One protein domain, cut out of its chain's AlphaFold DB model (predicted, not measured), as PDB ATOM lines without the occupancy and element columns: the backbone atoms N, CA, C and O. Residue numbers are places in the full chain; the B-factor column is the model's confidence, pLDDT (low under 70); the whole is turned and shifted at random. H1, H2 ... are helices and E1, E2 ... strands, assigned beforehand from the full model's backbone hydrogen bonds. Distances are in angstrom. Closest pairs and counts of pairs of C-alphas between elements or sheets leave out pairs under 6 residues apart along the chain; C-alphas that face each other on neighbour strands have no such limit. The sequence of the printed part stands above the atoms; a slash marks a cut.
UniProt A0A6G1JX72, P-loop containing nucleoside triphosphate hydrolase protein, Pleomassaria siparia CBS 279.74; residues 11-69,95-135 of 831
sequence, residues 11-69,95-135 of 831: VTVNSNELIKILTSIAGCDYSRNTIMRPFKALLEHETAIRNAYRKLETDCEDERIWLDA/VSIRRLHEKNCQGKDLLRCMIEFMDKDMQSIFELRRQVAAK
ATOM      1  N   VAL A  11      20.347 -41.790 -32.020       86.19
ATOM      2  CA  VAL A  11      21.080 -43.030 -31.727       86.19
ATOM      3  C   VAL A  11      20.079 -44.129 -31.420       86.19
ATOM      4  O   VAL A  11      19.212 -43.931 -30.577       86.19
ATOM      5  N   THR A  12      20.221 -45.289 -32.056       86.12
ATOM      6  CA  THR A  12      19.365 -46.456 -31.803       86.12
ATOM      7  C   THR A  12      20.194 -47.586 -31.204       86.12
ATOM      8  O   THR A  12      21.194 -48.006 -31.787       86.12
ATOM      9  N   VAL A  13      19.785 -48.091 -30.039       86.00
ATOM     10  CA  VAL A  13      20.463 -49.193 -29.345       86.00
ATOM     11  C   VAL A  13      19.816 -50.523 -29.728       86.00
ATOM     12  O   VAL A  13      18.729 -50.852 -29.273       86.00
ATOM     13  N   ASN A  14      20.483 -51.332 -30.548       85.62
ATOM     14  CA  ASN A  14      19.937 -52.629 -30.984       85.62
ATOM     15  C   ASN A  14      20.293 -53.807 -30.055       85.62
ATOM     16  O   ASN A  14      19.785 -54.909 -30.236       85.62
ATOM     17  N   SER A  15      21.184 -53.604 -29.077       87.94
ATOM     18  CA  SER A  15      21.596 -54.651 -28.134       87.94
ATOM     19  C   SER A  15      20.633 -54.730 -26.948       87.94
ATOM     20  O   SER A  15      20.557 -53.802 -26.144       87.94
ATOM     21  N   ASN A  16      19.948 -55.868 -26.799       85.06
ATOM     22  CA  ASN A  16      19.057 -56.132 -25.664       85.06
ATOM     23  C   ASN A  16      19.813 -56.135 -24.328       85.06
ATOM     24  O   ASN A  16      19.289 -55.704 -23.304       85.06
ATOM     25  N   GLU A  17      21.047 -56.622 -24.331       86.06
ATOM     26  CA  GLU A  17      21.923 -56.686 -23.165       86.06
ATOM     27  C   GLU A  17      22.323 -55.280 -22.720       86.06
ATOM     28  O   GLU A  17      22.213 -54.972 -21.535       86.06
ATOM     29  N   LEU A  18      22.684 -54.400 -23.660       85.81
ATOM     30  CA  LEU A  18      22.972 -53.002 -23.344       85.81
ATOM     31  C   LEU A  18      21.723 -52.266 -22.845       85.81
ATOM     32  O   LEU A  18      21.824 -51.521 -21.876       85.81
ATOM     33  N   ILE A  19      20.547 -52.512 -23.435       84.75
ATOM     34  CA  ILE A  19      19.271 -51.967 -22.939       84.75
ATOM     35  C   ILE A  19      19.032 -52.408 -21.492       84.75
ATOM     36  O   ILE A  19      18.794 -51.561 -20.642       84.75
ATOM     37  N   LYS A  20      19.164 -53.704 -21.171       84.62
ATOM     38  CA  LYS A  20      19.005 -54.211 -19.791       84.62
ATOM     39  C   LYS A  20      19.973 -53.532 -18.819       84.62
ATOM     40  O   LYS A  20      19.568 -53.169 -17.716       84.62
ATOM     41  N   ILE A  21      21.234 -53.360 -19.225       85.75
ATOM     42  CA  ILE A  21      22.251 -52.674 -18.419       85.75
ATOM     43  C   ILE A  21      21.842 -51.211 -18.200       85.75
ATOM     44  O   ILE A  21      21.778 -50.771 -17.055       85.75
ATOM     45  N   LEU A  22      21.482 -50.472 -19.252       84.19
ATOM     46  CA  LEU A  22      21.059 -49.072 -19.146       84.19
ATOM     47  C   LEU A  22      19.784 -48.909 -18.307       84.19
ATOM     48  O   LEU A  22      19.755 -48.052 -17.428       84.19
ATOM     49  N   THR A  23      18.778 -49.769 -18.488       83.69
ATOM     50  CA  THR A  23      17.559 -49.807 -17.662       83.69
ATOM     51  C   THR A  23      17.894 -50.032 -16.189       83.69
ATOM     52  O   THR A  23      17.321 -49.375 -15.324       83.69
ATOM     53  N   SER A  24      18.860 -50.906 -15.883       83.44
ATOM     54  CA  SER A  24      19.293 -51.145 -14.498       83.44
ATOM     55  C   SER A  24      20.039 -49.959 -13.873       83.44
ATOM     56  O   SER A  24      19.949 -49.756 -12.666       83.44
ATOM     57  N   ILE A  25      20.755 -49.173 -14.685       80.56
ATOM     58  CA  ILE A  25      21.533 -48.007 -14.239       80.56
ATOM     59  C   ILE A  25      20.629 -46.787 -14.045       80.56
ATOM     60  O   ILE A  25      20.764 -46.076 -13.053       80.56
ATOM     61  N   ALA A  26      19.734 -46.531 -15.001       68.88
ATOM     62  CA  ALA A  26      18.893 -45.339 -15.017       68.88
ATOM     63  C   ALA A  26      17.612 -45.492 -14.187       68.88
ATOM     64  O   ALA A  26      17.025 -44.499 -13.771       68.88
ATOM     65  N   GLY A  27      17.136 -46.724 -13.974       64.19
ATOM     66  CA  GLY A  27      15.811 -46.961 -13.394       64.19
ATOM     67  C   GLY A  27      14.657 -46.513 -14.303       64.19
ATOM     68  O   GLY A  27      13.523 -46.429 -13.839       64.19
ATOM     69  N   CYS A  28      14.939 -46.228 -15.580       61.22
ATOM     70  CA  CYS A  28      13.984 -45.781 -16.595       61.22
ATOM     71  C   CYS A  28      13.757 -46.882 -17.636       61.22
ATOM     72  O   CYS A  28      14.673 -47.645 -17.951       61.22
ATOM     73  N   ASP A  29      12.555 -46.945 -18.209       63.56
ATOM     74  CA  ASP A  29      12.225 -47.931 -19.238       63.56
ATOM     75  C   ASP A  29      12.816 -47.544 -20.610       63.56
ATOM     76  O   ASP A  29      12.295 -46.677 -21.311       63.56
ATOM     77  N   TYR A  30      13.897 -48.218 -21.018       68.75
ATOM     78  CA  TYR A  30      14.462 -48.136 -22.374       68.75
ATOM     79  C   TYR A  30      13.780 -49.091 -23.376       68.75
ATOM     80  O   TYR A  30      14.383 -49.457 -24.386       68.75
ATOM     81  N   SER A  31      12.529 -49.511 -23.137       64.06
ATOM     82  CA  SER A  31      11.736 -50.306 -24.097       64.06
ATOM     83  C   SER A  31      11.687 -49.682 -25.496       64.06
ATOM     84  O   SER A  31      11.609 -50.394 -26.498       64.06
ATOM     85  N   ARG A  32      11.791 -48.352 -25.564       72.56
ATOM     86  CA  ARG A  32      12.020 -47.577 -26.783       72.56
ATOM     87  C   ARG A  32      13.502 -47.234 -26.909       72.56
ATOM     88  O   ARG A  32      14.049 -46.486 -26.101       72.56
ATOM     89  N   ASN A  33      14.150 -47.795 -27.921       78.88
ATOM     90  CA  ASN A  33      15.604 -47.851 -28.022       78.88
ATOM     91  C   ASN A  33      16.244 -46.731 -28.861       78.88
ATOM     92  O   ASN A  33      17.473 -46.704 -28.981       78.88
ATOM     93  N   THR A  34      15.453 -45.817 -29.430       83.38
ATOM     94  CA  THR A  34      15.945 -44.669 -30.202       83.38
ATOM     95  C   THR A  34      15.951 -43.400 -29.350       83.38
ATOM     96  O   THR A  34      14.908 -42.871 -28.974       83.38
ATOM     97  N   ILE A  35      17.142 -42.873 -29.071       83.50
ATOM     98  CA  ILE A  35      17.375 -41.656 -28.291       83.50
ATOM     99  C   ILE A  35      17.683 -40.502 -29.252       83.50
ATOM    100  O   ILE A  35      18.585 -40.589 -30.087       83.50
ATOM    101  N   MET A  36      16.950 -39.396 -29.120       83.12
ATOM    102  CA  MET A  36      17.112 -38.198 -29.951       83.12
ATOM    103  C   MET A  36      18.002 -37.160 -29.265       83.12
ATOM    104  O   MET A  36      17.994 -37.047 -28.038       83.12
ATOM    105  N   ARG A  37      18.721 -36.346 -30.044       83.19
ATOM    106  CA  ARG A  37      19.462 -35.177 -29.539       83.19
ATOM    107  C   ARG A  37      18.504 -34.254 -28.747       83.19
ATOM    108  O   ARG A  37      17.391 -34.015 -29.219       83.19
ATOM    109  N   PRO A  38      18.881 -33.746 -27.557       82.81
ATOM    110  CA  PRO A  38      20.223 -33.705 -26.966       82.81
ATOM    111  C   PRO A  38      20.660 -34.961 -26.196       82.81
ATOM    112  O   PRO A  38      21.636 -34.897 -25.464       82.81
ATOM    113  N   PHE A  39      19.983 -36.100 -26.349       87.06
ATOM    114  CA  PHE A  39      20.291 -37.354 -25.655       87.06
ATOM    115  C   PHE A  39      20.117 -37.247 -24.132       87.06
ATOM    116  O   PHE A  39      20.995 -37.645 -23.365       87.06
ATOM    117  N   LYS A  40      18.974 -36.699 -23.683       85.88
ATOM    118  CA  LYS A  40      18.702 -36.394 -22.262       85.88
ATOM    119  C   LYS A  40      18.962 -37.594 -21.344       85.88
ATOM    120  O   LYS A  40      19.628 -37.433 -20.328       85.88
ATOM    121  N   ALA A  41      18.528 -38.786 -21.757       82.94
ATOM    122  CA  ALA A  41      18.724 -40.028 -21.012       82.94
ATOM    123  C   ALA A  41      20.205 -40.345 -20.721       82.94
ATOM    124  O   ALA A  41      20.537 -40.743 -19.606       82.94
ATOM    125  N   LEU A  42      21.091 -40.150 -21.707       87.06
ATOM    126  CA  LEU A  42      22.536 -40.385 -21.567       87.06
ATOM    127  C   LEU A  42      23.212 -39.275 -20.757       87.06
ATOM    128  O   LEU A  42      24.122 -39.538 -19.978       87.06
ATOM    129  N   LEU A  43      22.756 -38.033 -20.935       87.88
ATOM    130  CA  LEU A  43      23.302 -36.867 -20.246       87.88
ATOM    131  C   LEU A  43      22.988 -36.844 -18.747       87.88
ATOM    132  O   LEU A  43      23.809 -36.354 -17.977       87.88
ATOM    133  N   GLU A  44      21.809 -37.311 -18.340       84.06
ATOM    134  CA  GLU A  44      21.416 -37.361 -16.925       84.06
ATOM    135  C   GLU A  44      22.175 -38.465 -16.175       84.06
ATOM    136  O   GLU A  44      22.620 -38.274 -15.046       84.06
ATOM    137  N   HIS A  45      22.405 -39.601 -16.840       87.31
ATOM    138  CA  HIS A  45      23.031 -40.785 -16.248       87.31
ATOM    139  C   HIS A  45      24.516 -40.932 -16.578       87.31
ATOM    140  O   HIS A  45      25.079 -41.998 -16.343       87.31
ATOM    141  N   GLU A  46      25.181 -39.892 -17.090       89.44
ATOM    142  CA  GLU A  46      26.586 -39.974 -17.510       89.44
ATOM    143  C   GLU A  46      27.481 -40.570 -16.413       89.44
ATOM    144  O   GLU A  46      28.245 -41.509 -16.648       89.44
ATOM    145  N   THR A  47      27.379 -40.034 -15.195       89.69
ATOM    146  CA  THR A  47      28.197 -40.474 -14.060       89.69
ATOM    147  C   THR A  47      27.894 -41.920 -13.679       89.69
ATOM    148  O   THR A  47      28.816 -42.690 -13.412       89.69
ATOM    149  N   ALA A  48      26.621 -42.312 -13.712       90.06
ATOM    150  CA  ALA A  48      26.173 -43.662 -13.406       90.06
ATOM    151  C   ALA A  48      26.651 -44.675 -14.462       90.06
ATOM    152  O   ALA A  48      27.161 -45.733 -14.098       90.06
ATOM    153  N   ILE A  49      26.590 -44.322 -15.752       90.31
ATOM    154  CA  ILE A  49      27.096 -45.133 -16.869       90.31
ATOM    155  C   ILE A  49      28.607 -45.353 -16.727       90.31
ATOM    156  O   ILE A  49      29.079 -46.489 -16.771       90.31
ATOM    157  N   ARG A  50      29.375 -44.280 -16.489       93.06
ATOM    158  CA  ARG A  50      30.834 -44.376 -16.307       93.06
ATOM    159  C   ARG A  50      31.209 -45.175 -15.056       93.06
ATOM    160  O   ARG A  50      32.167 -45.942 -15.090       93.06
ATOM    161  N   ASN A  51      30.464 -45.034 -13.960       92.50
ATOM    162  CA  ASN A  51      30.692 -45.814 -12.740       92.50
ATOM    163  C   ASN A  51      30.361 -47.301 -12.937       92.50
ATOM    164  O   ASN A  51      31.109 -48.151 -12.461       92.50
ATOM    165  N   ALA A  52      29.286 -47.622 -13.665       90.50
ATOM    166  CA  ALA A  52      28.934 -48.998 -14.006       90.50
ATOM    167  C   ALA A  52      30.004 -49.662 -14.884       90.50
ATOM    168  O   ALA A  52      30.358 -50.812 -14.639       90.50
ATOM    169  N   TYR A  53      30.575 -48.921 -15.841       93.19
ATOM    170  CA  TYR A  53      31.715 -49.392 -16.628       93.19
ATOM    171  C   TYR A  53      32.917 -49.731 -15.739       93.19
ATOM    172  O   TYR A  53      33.422 -50.847 -15.820       93.19
ATOM    173  N   ARG A  54      33.331 -48.819 -14.845       92.88
ATOM    174  CA  ARG A  54      34.466 -49.068 -13.934       92.88
ATOM    175  C   ARG A  54      34.229 -50.274 -13.030       92.88
ATOM    176  O   ARG A  54      35.154 -51.034 -12.786       92.88
ATOM    177  N   LYS A  55      32.996 -50.455 -12.549       91.88
ATOM    178  CA  LYS A  55      32.637 -51.610 -11.724       91.88
ATOM    179  C   LYS A  55      32.746 -52.921 -12.509       91.88
ATOM    180  O   LYS A  55      33.353 -53.865 -12.029       91.88
ATOM    181  N   LEU A  56      32.204 -52.979 -13.727       91.06
ATOM    182  CA  LEU A  56      32.345 -54.176 -14.565       91.06
ATOM    183  C   LEU A  56      33.804 -54.427 -14.958       91.06
ATOM    184  O   LEU A  56      34.205 -55.576 -15.091       91.06
ATOM    185  N   GLU A  57      34.604 -53.376 -15.131       91.81
ATOM    186  CA  GLU A  57      36.041 -53.488 -15.381       91.81
ATOM    187  C   GLU A  57      36.778 -54.140 -14.207       91.81
ATOM    188  O   GLU A  57      37.541 -55.075 -14.442       91.81
ATOM    189  N   THR A  58      36.495 -53.728 -12.965       91.25
ATOM    190  CA  THR A  58      37.062 -54.365 -11.766       91.25
ATOM    191  C   THR A  58      36.558 -55.792 -11.580       91.25
ATOM    192  O   THR A  58      37.368 -56.689 -11.374       91.25
ATOM    193  N   ASP A  59      35.247 -56.022 -11.732       89.12
ATOM    194  CA  ASP A  59      34.638 -57.343 -11.541       89.12
ATOM    195  C   ASP A  59      35.220 -58.361 -12.546       89.12
ATOM    196  O   ASP A  59      35.574 -59.476 -12.173       89.12
ATOM    197  N   CYS A  60      35.410 -57.960 -13.811       88.25
ATOM    198  CA  CYS A  60      36.037 -58.815 -14.823       88.25
ATOM    199  C   CYS A  60      37.496 -59.145 -14.491       88.25
ATOM    200  O   CYS A  60      37.941 -60.259 -14.755       88.25
ATOM    201  N   GLU A  61      38.259 -58.176 -13.984       87.25
ATOM    202  CA  GLU A  61      39.670 -58.383 -13.657       87.25
ATOM    203  C   GLU A  61      39.816 -59.334 -12.459       87.25
ATOM    204  O   GLU A  61      40.591 -60.287 -12.533       87.25
ATOM    205  N   ASP A  62      39.008 -59.149 -11.412       85.69
ATOM    206  CA  ASP A  62      38.981 -60.019 -10.231       85.69
ATOM    207  C   ASP A  62      38.564 -61.456 -10.588       85.69
ATOM    208  O   ASP A  62      39.182 -62.426 -10.139       85.69
ATOM    209  N   GLU A  63      37.548 -61.612 -11.442       85.50
ATOM    210  CA  GLU A  63      37.100 -62.915 -11.944       85.50
ATOM    211  C   GLU A  63      38.163 -63.592 -12.818       85.50
ATOM    212  O   GLU A  63      38.364 -64.801 -12.700       85.50
ATOM    213  N   ARG A  64      38.884 -62.829 -13.654       84.00
ATOM    214  CA  ARG A  64      39.998 -63.357 -14.454       84.00
ATOM    215  C   ARG A  64      41.127 -63.855 -13.557       84.00
ATOM    216  O   ARG A  64      41.597 -64.969 -13.751       84.00
ATOM    217  N   ILE A  65      41.519 -63.068 -12.553       84.50
ATOM    218  CA  ILE A  65      42.545 -63.456 -11.572       84.50
ATOM    219  C   ILE A  65      42.134 -64.737 -10.833       84.50
ATOM    220  O   ILE A  65      42.972 -65.603 -10.585       84.50
ATOM    221  N   TRP A  66      40.852 -64.872 -10.491       78.88
ATOM    222  CA  TRP A  66      40.324 -66.070  -9.839       78.88
ATOM    223  C   TRP A  66      40.330 -67.299 -10.764       78.88
ATOM    224  O   TRP A  66      40.684 -68.385 -10.309       78.88
ATOM    225  N   LEU A  67      39.978 -67.135 -12.046       80.06
ATOM    226  CA  LEU A  67      39.940 -68.206 -13.054       80.06
ATOM    227  C   LEU A  67      41.332 -68.650 -13.535       80.06
ATOM    228  O   LEU A  67      41.526 -69.830 -13.824       80.06
ATOM    229  N   ASP A  68      42.298 -67.730 -13.608       78.50
ATOM    230  CA  ASP A  68      43.685 -68.018 -14.004       78.50
ATOM    231  C   ASP A  68      44.476 -68.744 -12.896       78.50
ATOM    232  O   ASP A  68      45.568 -69.270 -13.129       78.50
ATOM    233  N   ALA A  69      43.932 -68.803 -11.679       73.94
ATOM    234  CA  ALA A  69      44.525 -69.508 -10.553       73.94
ATOM    235  C   ALA A  69      44.095 -70.999 -10.497       73.94
ATOM    236  O   ALA A  69      43.263 -71.350  -9.668       73.94
ATOM    237  N   VAL A  95      32.200 -73.450 -13.606       77.31
ATOM    238  CA  VAL A  95      31.367 -73.218 -14.798       77.31
ATOM    239  C   VAL A  95      30.470 -71.983 -14.656       77.31
ATOM    240  O   VAL A  95      30.308 -71.229 -15.618       77.31
ATOM    241  N   SER A  96      29.877 -71.753 -13.483       79.06
ATOM    242  CA  SER A  96      29.038 -70.575 -13.241       79.06
ATOM    243  C   SER A  96      29.860 -69.294 -13.167       79.06
ATOM    244  O   SER A  96      29.400 -68.265 -13.660       79.06
ATOM    245  N   ILE A  97      31.080 -69.356 -12.625       78.06
ATOM    246  CA  ILE A  97      31.988 -68.202 -12.574       78.06
ATOM    247  C   ILE A  97      32.489 -67.847 -13.975       78.06
ATOM    248  O   ILE A  97      32.440 -66.677 -14.343       78.06
ATOM    249  N   ARG A  98      32.834 -68.829 -14.821       81.44
ATOM    250  CA  ARG A  98      33.165 -68.567 -16.238       81.44
ATOM    251  C   ARG A  98      32.015 -67.914 -17.004       81.44
ATOM    252  O   ARG A  98      32.231 -66.942 -17.720       81.44
ATOM    253  N   ARG A  99      30.779 -68.393 -16.819       84.06
ATOM    254  CA  ARG A  99      29.589 -67.781 -17.446       84.06
ATOM    255  C   ARG A  99      29.322 -66.362 -16.941       84.06
ATOM    256  O   ARG A  99      28.882 -65.515 -17.717       84.06
ATOM    257  N   LEU A 100      29.544 -66.109 -15.652       85.00
ATOM    258  CA  LEU A 100      29.424 -64.774 -15.069       85.00
ATOM    259  C   LEU A 100      30.492 -63.836 -15.647       85.00
ATOM    260  O   LEU A 100      30.147 -62.745 -16.095       85.00
ATOM    261  N   HIS A 101      31.731 -64.317 -15.748       86.12
ATOM    262  CA  HIS A 101      32.860 -63.601 -16.329       86.12
ATOM    263  C   HIS A 101      32.641 -63.223 -17.793       86.12
ATOM    264  O   HIS A 101      32.804 -62.061 -18.165       86.12
ATOM    265  N   GLU A 102      32.186 -64.163 -18.624       86.44
ATOM    266  CA  GLU A 102      31.835 -63.890 -20.023       86.44
ATOM    267  C   GLU A 102      30.740 -62.819 -20.131       86.44
ATOM    268  O   GLU A 102      30.846 -61.887 -20.934       86.44
ATOM    269  N   LYS A 103      29.706 -62.902 -19.284       87.31
ATOM    270  CA  LYS A 103      28.598 -61.937 -19.260       87.31
ATOM    271  C   LYS A 103      29.047 -60.545 -18.804       87.31
ATOM    272  O   LYS A 103      28.636 -59.551 -19.406       87.31
ATOM    273  N   ASN A 104      29.873 -60.458 -17.762       88.25
ATOM    274  CA  ASN A 104      30.415 -59.196 -17.259       88.25
ATOM    275  C   ASN A 104      31.359 -58.560 -18.286       88.25
ATOM    276  O   ASN A 104      31.234 -57.365 -18.564       88.25
ATOM    277  N   CYS A 105      32.218 -59.358 -18.934       88.75
ATOM    278  CA  CYS A 105      33.103 -58.898 -20.006       88.75
ATOM    279  C   CYS A 105      32.311 -58.363 -21.201       88.75
ATOM    280  O   CYS A 105      32.605 -57.272 -21.694       88.75
ATOM    281  N   GLN A 106      31.261 -59.074 -21.618       89.88
ATOM    282  CA  GLN A 106      30.361 -58.611 -22.672       89.88
ATOM    283  C   GLN A 106      29.684 -57.285 -22.288       89.88
ATOM    284  O   GLN A 106      29.633 -56.357 -23.096       89.88
ATOM    285  N   GLY A 107      29.190 -57.163 -21.051       88.88
ATOM    286  CA  GLY A 107      28.601 -55.922 -20.542       88.88
ATOM    287  C   GLY A 107      29.593 -54.755 -20.520       88.88
ATOM    288  O   GLY A 107      29.250 -53.647 -20.938       88.88
ATOM    289  N   LYS A 108      30.839 -55.012 -20.102       91.88
ATOM    290  CA  LYS A 108      31.943 -54.043 -20.111       91.88
ATOM    291  C   LYS A 108      32.232 -53.535 -21.522       91.88
ATOM    292  O   LYS A 108      32.312 -52.327 -21.722       91.88
ATOM    293  N   ASP A 109      32.354 -54.431 -22.502       91.44
ATOM    294  CA  ASP A 109      32.633 -54.057 -23.894       91.44
ATOM    295  C   ASP A 109      31.482 -53.251 -24.521       91.44
ATOM    296  O   ASP A 109      31.724 -52.280 -25.244       91.44
ATOM    297  N   LEU A 110      30.228 -53.598 -24.203       92.31
ATOM    298  CA  LEU A 110      29.051 -52.836 -24.634       92.31
ATOM    299  C   LEU A 110      29.029 -51.423 -24.026       92.31
ATOM    300  O   LEU A 110      28.779 -50.453 -24.743       92.31
ATOM    301  N   LEU A 111      29.331 -51.288 -22.728       91.81
ATOM    302  CA  LEU A 111      29.448 -49.978 -22.079       91.81
ATOM    303  C   LEU A 111      30.638 -49.173 -22.611       91.81
ATOM    304  O   LEU A 111      30.497 -47.964 -22.785       91.81
ATOM    305  N   ARG A 112      31.770 -49.815 -22.936       93.44
ATOM    306  CA  ARG A 112      32.913 -49.151 -23.584       93.44
ATOM    307  C   ARG A 112      32.490 -48.500 -24.898       93.44
ATOM    308  O   ARG A 112      32.788 -47.334 -25.112       93.44
ATOM    309  N   CYS A 113      31.746 -49.224 -25.737       91.81
ATOM    310  CA  CYS A 113      31.231 -48.700 -27.004       91.81
ATOM    311  C   CYS A 113      30.319 -47.475 -26.798       91.81
ATOM    312  O   CYS A 113      30.465 -46.465 -27.483       91.81
ATOM    313  N   MET A 114      29.419 -47.527 -25.809       90.06
ATOM    314  CA  MET A 114      28.558 -46.386 -25.469       90.06
ATOM    315  C   MET A 114      29.366 -45.184 -24.955       90.06
ATOM    316  O   MET A 114      29.098 -44.050 -25.344       90.06
ATOM    317  N   ILE A 115      30.376 -45.417 -24.113       91.81
ATOM    318  CA  ILE A 115      31.262 -44.359 -23.612       91.81
ATOM    319  C   ILE A 115      32.077 -43.744 -24.752       91.81
ATOM    320  O   ILE A 115      32.200 -42.526 -24.804       91.81
ATOM    321  N   GLU A 116      32.575 -44.541 -25.701       91.88
ATOM    322  CA  GLU A 116      33.271 -44.014 -26.880       91.88
ATOM    323  C   GLU A 116      32.382 -43.086 -27.716       91.88
ATOM    324  O   GLU A 116      32.851 -42.035 -28.152       91.88
ATOM    325  N   PHE A 117      31.105 -43.437 -27.899       90.69
ATOM    326  CA  PHE A 117      30.124 -42.556 -28.536       90.69
ATOM    327  C   PHE A 117      29.940 -41.251 -27.740       90.69
ATOM    328  O   PHE A 117      29.967 -40.157 -28.305       90.69
ATOM    329  N   MET A 118      29.802 -41.340 -26.414       90.38
ATOM    330  CA  MET A 118      29.681 -40.156 -25.555       90.38
ATOM    331  C   MET A 118      30.929 -39.259 -25.632       90.38
ATOM    332  O   MET A 118      30.811 -38.037 -25.715       90.38
ATOM    333  N   ASP A 119      32.123 -39.846 -25.645       90.62
ATOM    334  CA  ASP A 119      33.384 -39.104 -25.623       90.62
ATOM    335  C   ASP A 119      33.742 -38.495 -26.988       90.62
ATOM    336  O   ASP A 119      34.341 -37.419 -27.024       90.62
ATOM    337  N   LYS A 120      33.374 -39.142 -28.105       89.31
ATOM    338  CA  LYS A 120      33.676 -38.672 -29.469       89.31
ATOM    339  C   LYS A 120      32.527 -37.862 -30.069       89.31
ATOM    340  O   LYS A 120      32.701 -36.699 -30.427       89.31
ATOM    341  N   ASP A 121      31.340 -38.450 -30.165       88.00
ATOM    342  CA  ASP A 121      30.221 -37.879 -30.922       88.00
ATOM    343  C   ASP A 121      29.411 -36.847 -30.121       88.00
ATOM    344  O   ASP A 121      28.877 -35.892 -30.696       88.00
ATOM    345  N   MET A 122      29.338 -36.997 -28.791       89.44
ATOM    346  CA  MET A 122      28.691 -36.025 -27.894       89.44
ATOM    347  C   MET A 122      29.665 -34.987 -27.314       89.44
ATOM    348  O   MET A 122      29.248 -34.140 -26.518       89.44
ATOM    349  N   GLN A 123      30.939 -34.992 -27.726       86.81
ATOM    350  CA  GLN A 123      31.977 -34.109 -27.181       86.81
ATOM    351  C   GLN A 123      31.573 -32.628 -27.217       86.81
ATOM    352  O   GLN A 123      31.760 -31.908 -26.237       86.81
ATOM    353  N   SER A 124      30.956 -32.179 -28.314       85.50
ATOM    354  CA  SER A 124      30.498 -30.792 -28.472       85.50
ATOM    355  C   SER A 124      29.396 -30.406 -27.480       85.50
ATOM    356  O   SER A 124      29.352 -29.265 -27.027       85.50
ATOM    357  N   ILE A 125      28.536 -31.351 -27.086       87.62
ATOM    358  CA  ILE A 125      27.480 -31.134 -26.088       87.62
ATOM    359  C   ILE A 125      28.085 -31.034 -24.683       87.62
ATOM    360  O   ILE A 125      27.697 -30.161 -23.902       87.62
ATOM    361  N   PHE A 126      29.037 -31.909 -24.350       87.75
ATOM    362  CA  PHE A 126      29.726 -31.867 -23.057       87.75
ATOM    363  C   PHE A 126      30.581 -30.611 -22.904       87.75
ATOM    364  O   PHE A 126      30.552 -29.985 -21.844       87.75
ATOM    365  N   GLU A 127      31.278 -30.201 -23.964       86.31
ATOM    366  CA  GLU A 127      32.055 -28.965 -23.966       86.31
ATOM    367  C   GLU A 127      31.145 -27.741 -23.834       86.31
ATOM    368  O   GLU A 127      31.386 -26.902 -22.972       86.31
ATOM    369  N   LEU A 128      30.019 -27.695 -24.558       86.06
ATOM    370  CA  LEU A 128      29.012 -26.646 -24.378       86.06
ATOM    371  C   LEU A 128      28.517 -26.584 -22.922       86.06
ATOM    372  O   LEU A 128      28.479 -25.514 -22.320       86.06
ATOM    373  N   ARG A 129      28.167 -27.724 -22.312       86.81
ATOM    374  CA  ARG A 129      27.737 -27.774 -20.902       86.81
ATOM    375  C   ARG A 129      28.828 -27.291 -19.947       86.81
ATOM    376  O   ARG A 129      28.511 -26.601 -18.976       86.81
ATOM    377  N   ARG A 130      30.091 -27.633 -20.213       86.06
ATOM    378  CA  ARG A 130      31.243 -27.164 -19.435       86.06
ATOM    379  C   ARG A 130      31.410 -25.653 -19.565       86.06
ATOM    380  O   ARG A 130      31.562 -24.990 -18.545       86.06
ATOM    381  N   GLN A 131      31.309 -25.105 -20.773       83.62
ATOM    382  CA  GLN A 131      31.371 -23.665 -21.018       83.62
ATOM    383  C   GLN A 131      30.233 -22.919 -20.307       83.62
ATOM    384  O   GLN A 131      30.476 -21.884 -19.682       83.62
ATOM    385  N   VAL A 132      29.010 -23.472 -20.327       83.31
ATOM    386  CA  VAL A 132      27.843 -22.893 -19.631       83.31
ATOM    387  C   VAL A 132      28.077 -22.900 -18.120       83.31
ATOM    388  O   VAL A 132      27.783 -21.918 -17.442       83.31
ATOM    389  N   ALA A 133      28.626 -23.993 -17.581       81.81
ATOM    390  CA  ALA A 133      28.922 -24.125 -16.156       81.81
ATOM    391  C   ALA A 133      30.077 -23.221 -15.698       81.81
ATOM    392  O   ALA A 133      30.011 -22.646 -14.614       81.81
ATOM    393  N   ALA A 134      31.113 -23.066 -16.525       80.62
ATOM    394  CA  ALA A 134      32.278 -22.234 -16.239       80.62
ATOM    395  C   ALA A 134      31.992 -20.726 -16.345       80.62
ATOM    396  O   ALA A 134      32.899 -19.934 -16.109       80.62
ATOM    397  N   LYS A 135      30.771 -20.328 -16.745       70.56
ATOM    398  CA  LYS A 135      30.429 -18.954 -17.158       70.56
ATOM    399  C   LYS A 135      31.389 -18.390 -18.218       70.56
ATOM    400  O   LYS A 135      31.433 -17.197 -18.440       70.56
TER     401      LYS A 135
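Overview. This is residues 11 to 69 and 95 to 135 of the 831 residues of the protein "P-loop containing nucleoside triphosphate hydrolase protein" of Pleomassaria siparia CBS 279.74 (UniProt A0A6G1JX72). Two long helices, H4 and H3, lie side by side, with H1 packed across them; residues 127 to 135, of which 127 to 133 belong to H5, stick out. The 100 printed residues include H1, E1, H2, H3, H4, H5 in that order, mostly helix. The whole is only just loose, close to compact, radius of gyration of the C-alphas 15.5 A, spanning 52 by 31 by 21 A.

Along the chain. Find C-alpha 95 at (31.367, -73.218, -14.798), where H4, residues 95 to 120, begins; it runs 37.6 A from first to last C-alpha and ends with C-alpha 120 at (33.676, -38.672, -29.469). H3 is residues 46 to 67, 31.5 A; H1 16 to 26; H5 123 to 133; H2 40 to 44; E1 34 to 36.

Arrangement. H3 and H4 touch, opposite ways, at a shallow tilt of 34 degrees, only just short of steep; their closest C-alphas, Leu 56 and Lys 108, are 5.6 A apart. H1 touches H4 at residues 107 to 111 alone, about perpendicular at 74 degrees; the closest C-alphas, Leu 18 and Leu 110, are 6.2 A apart. H1 touches H3 at residues 48 to 52 alone. H2 is near H1. E1 pairs with no named strand. In the five helices every O i to N i+4 pair is within hydrogen-bond range.

Size, cuts and confidence. Residues 70 to 94 are not printed; C-alphas 69 and 95 are 14.3 A apart. Residues 26 to 31 have pLDDT under 70.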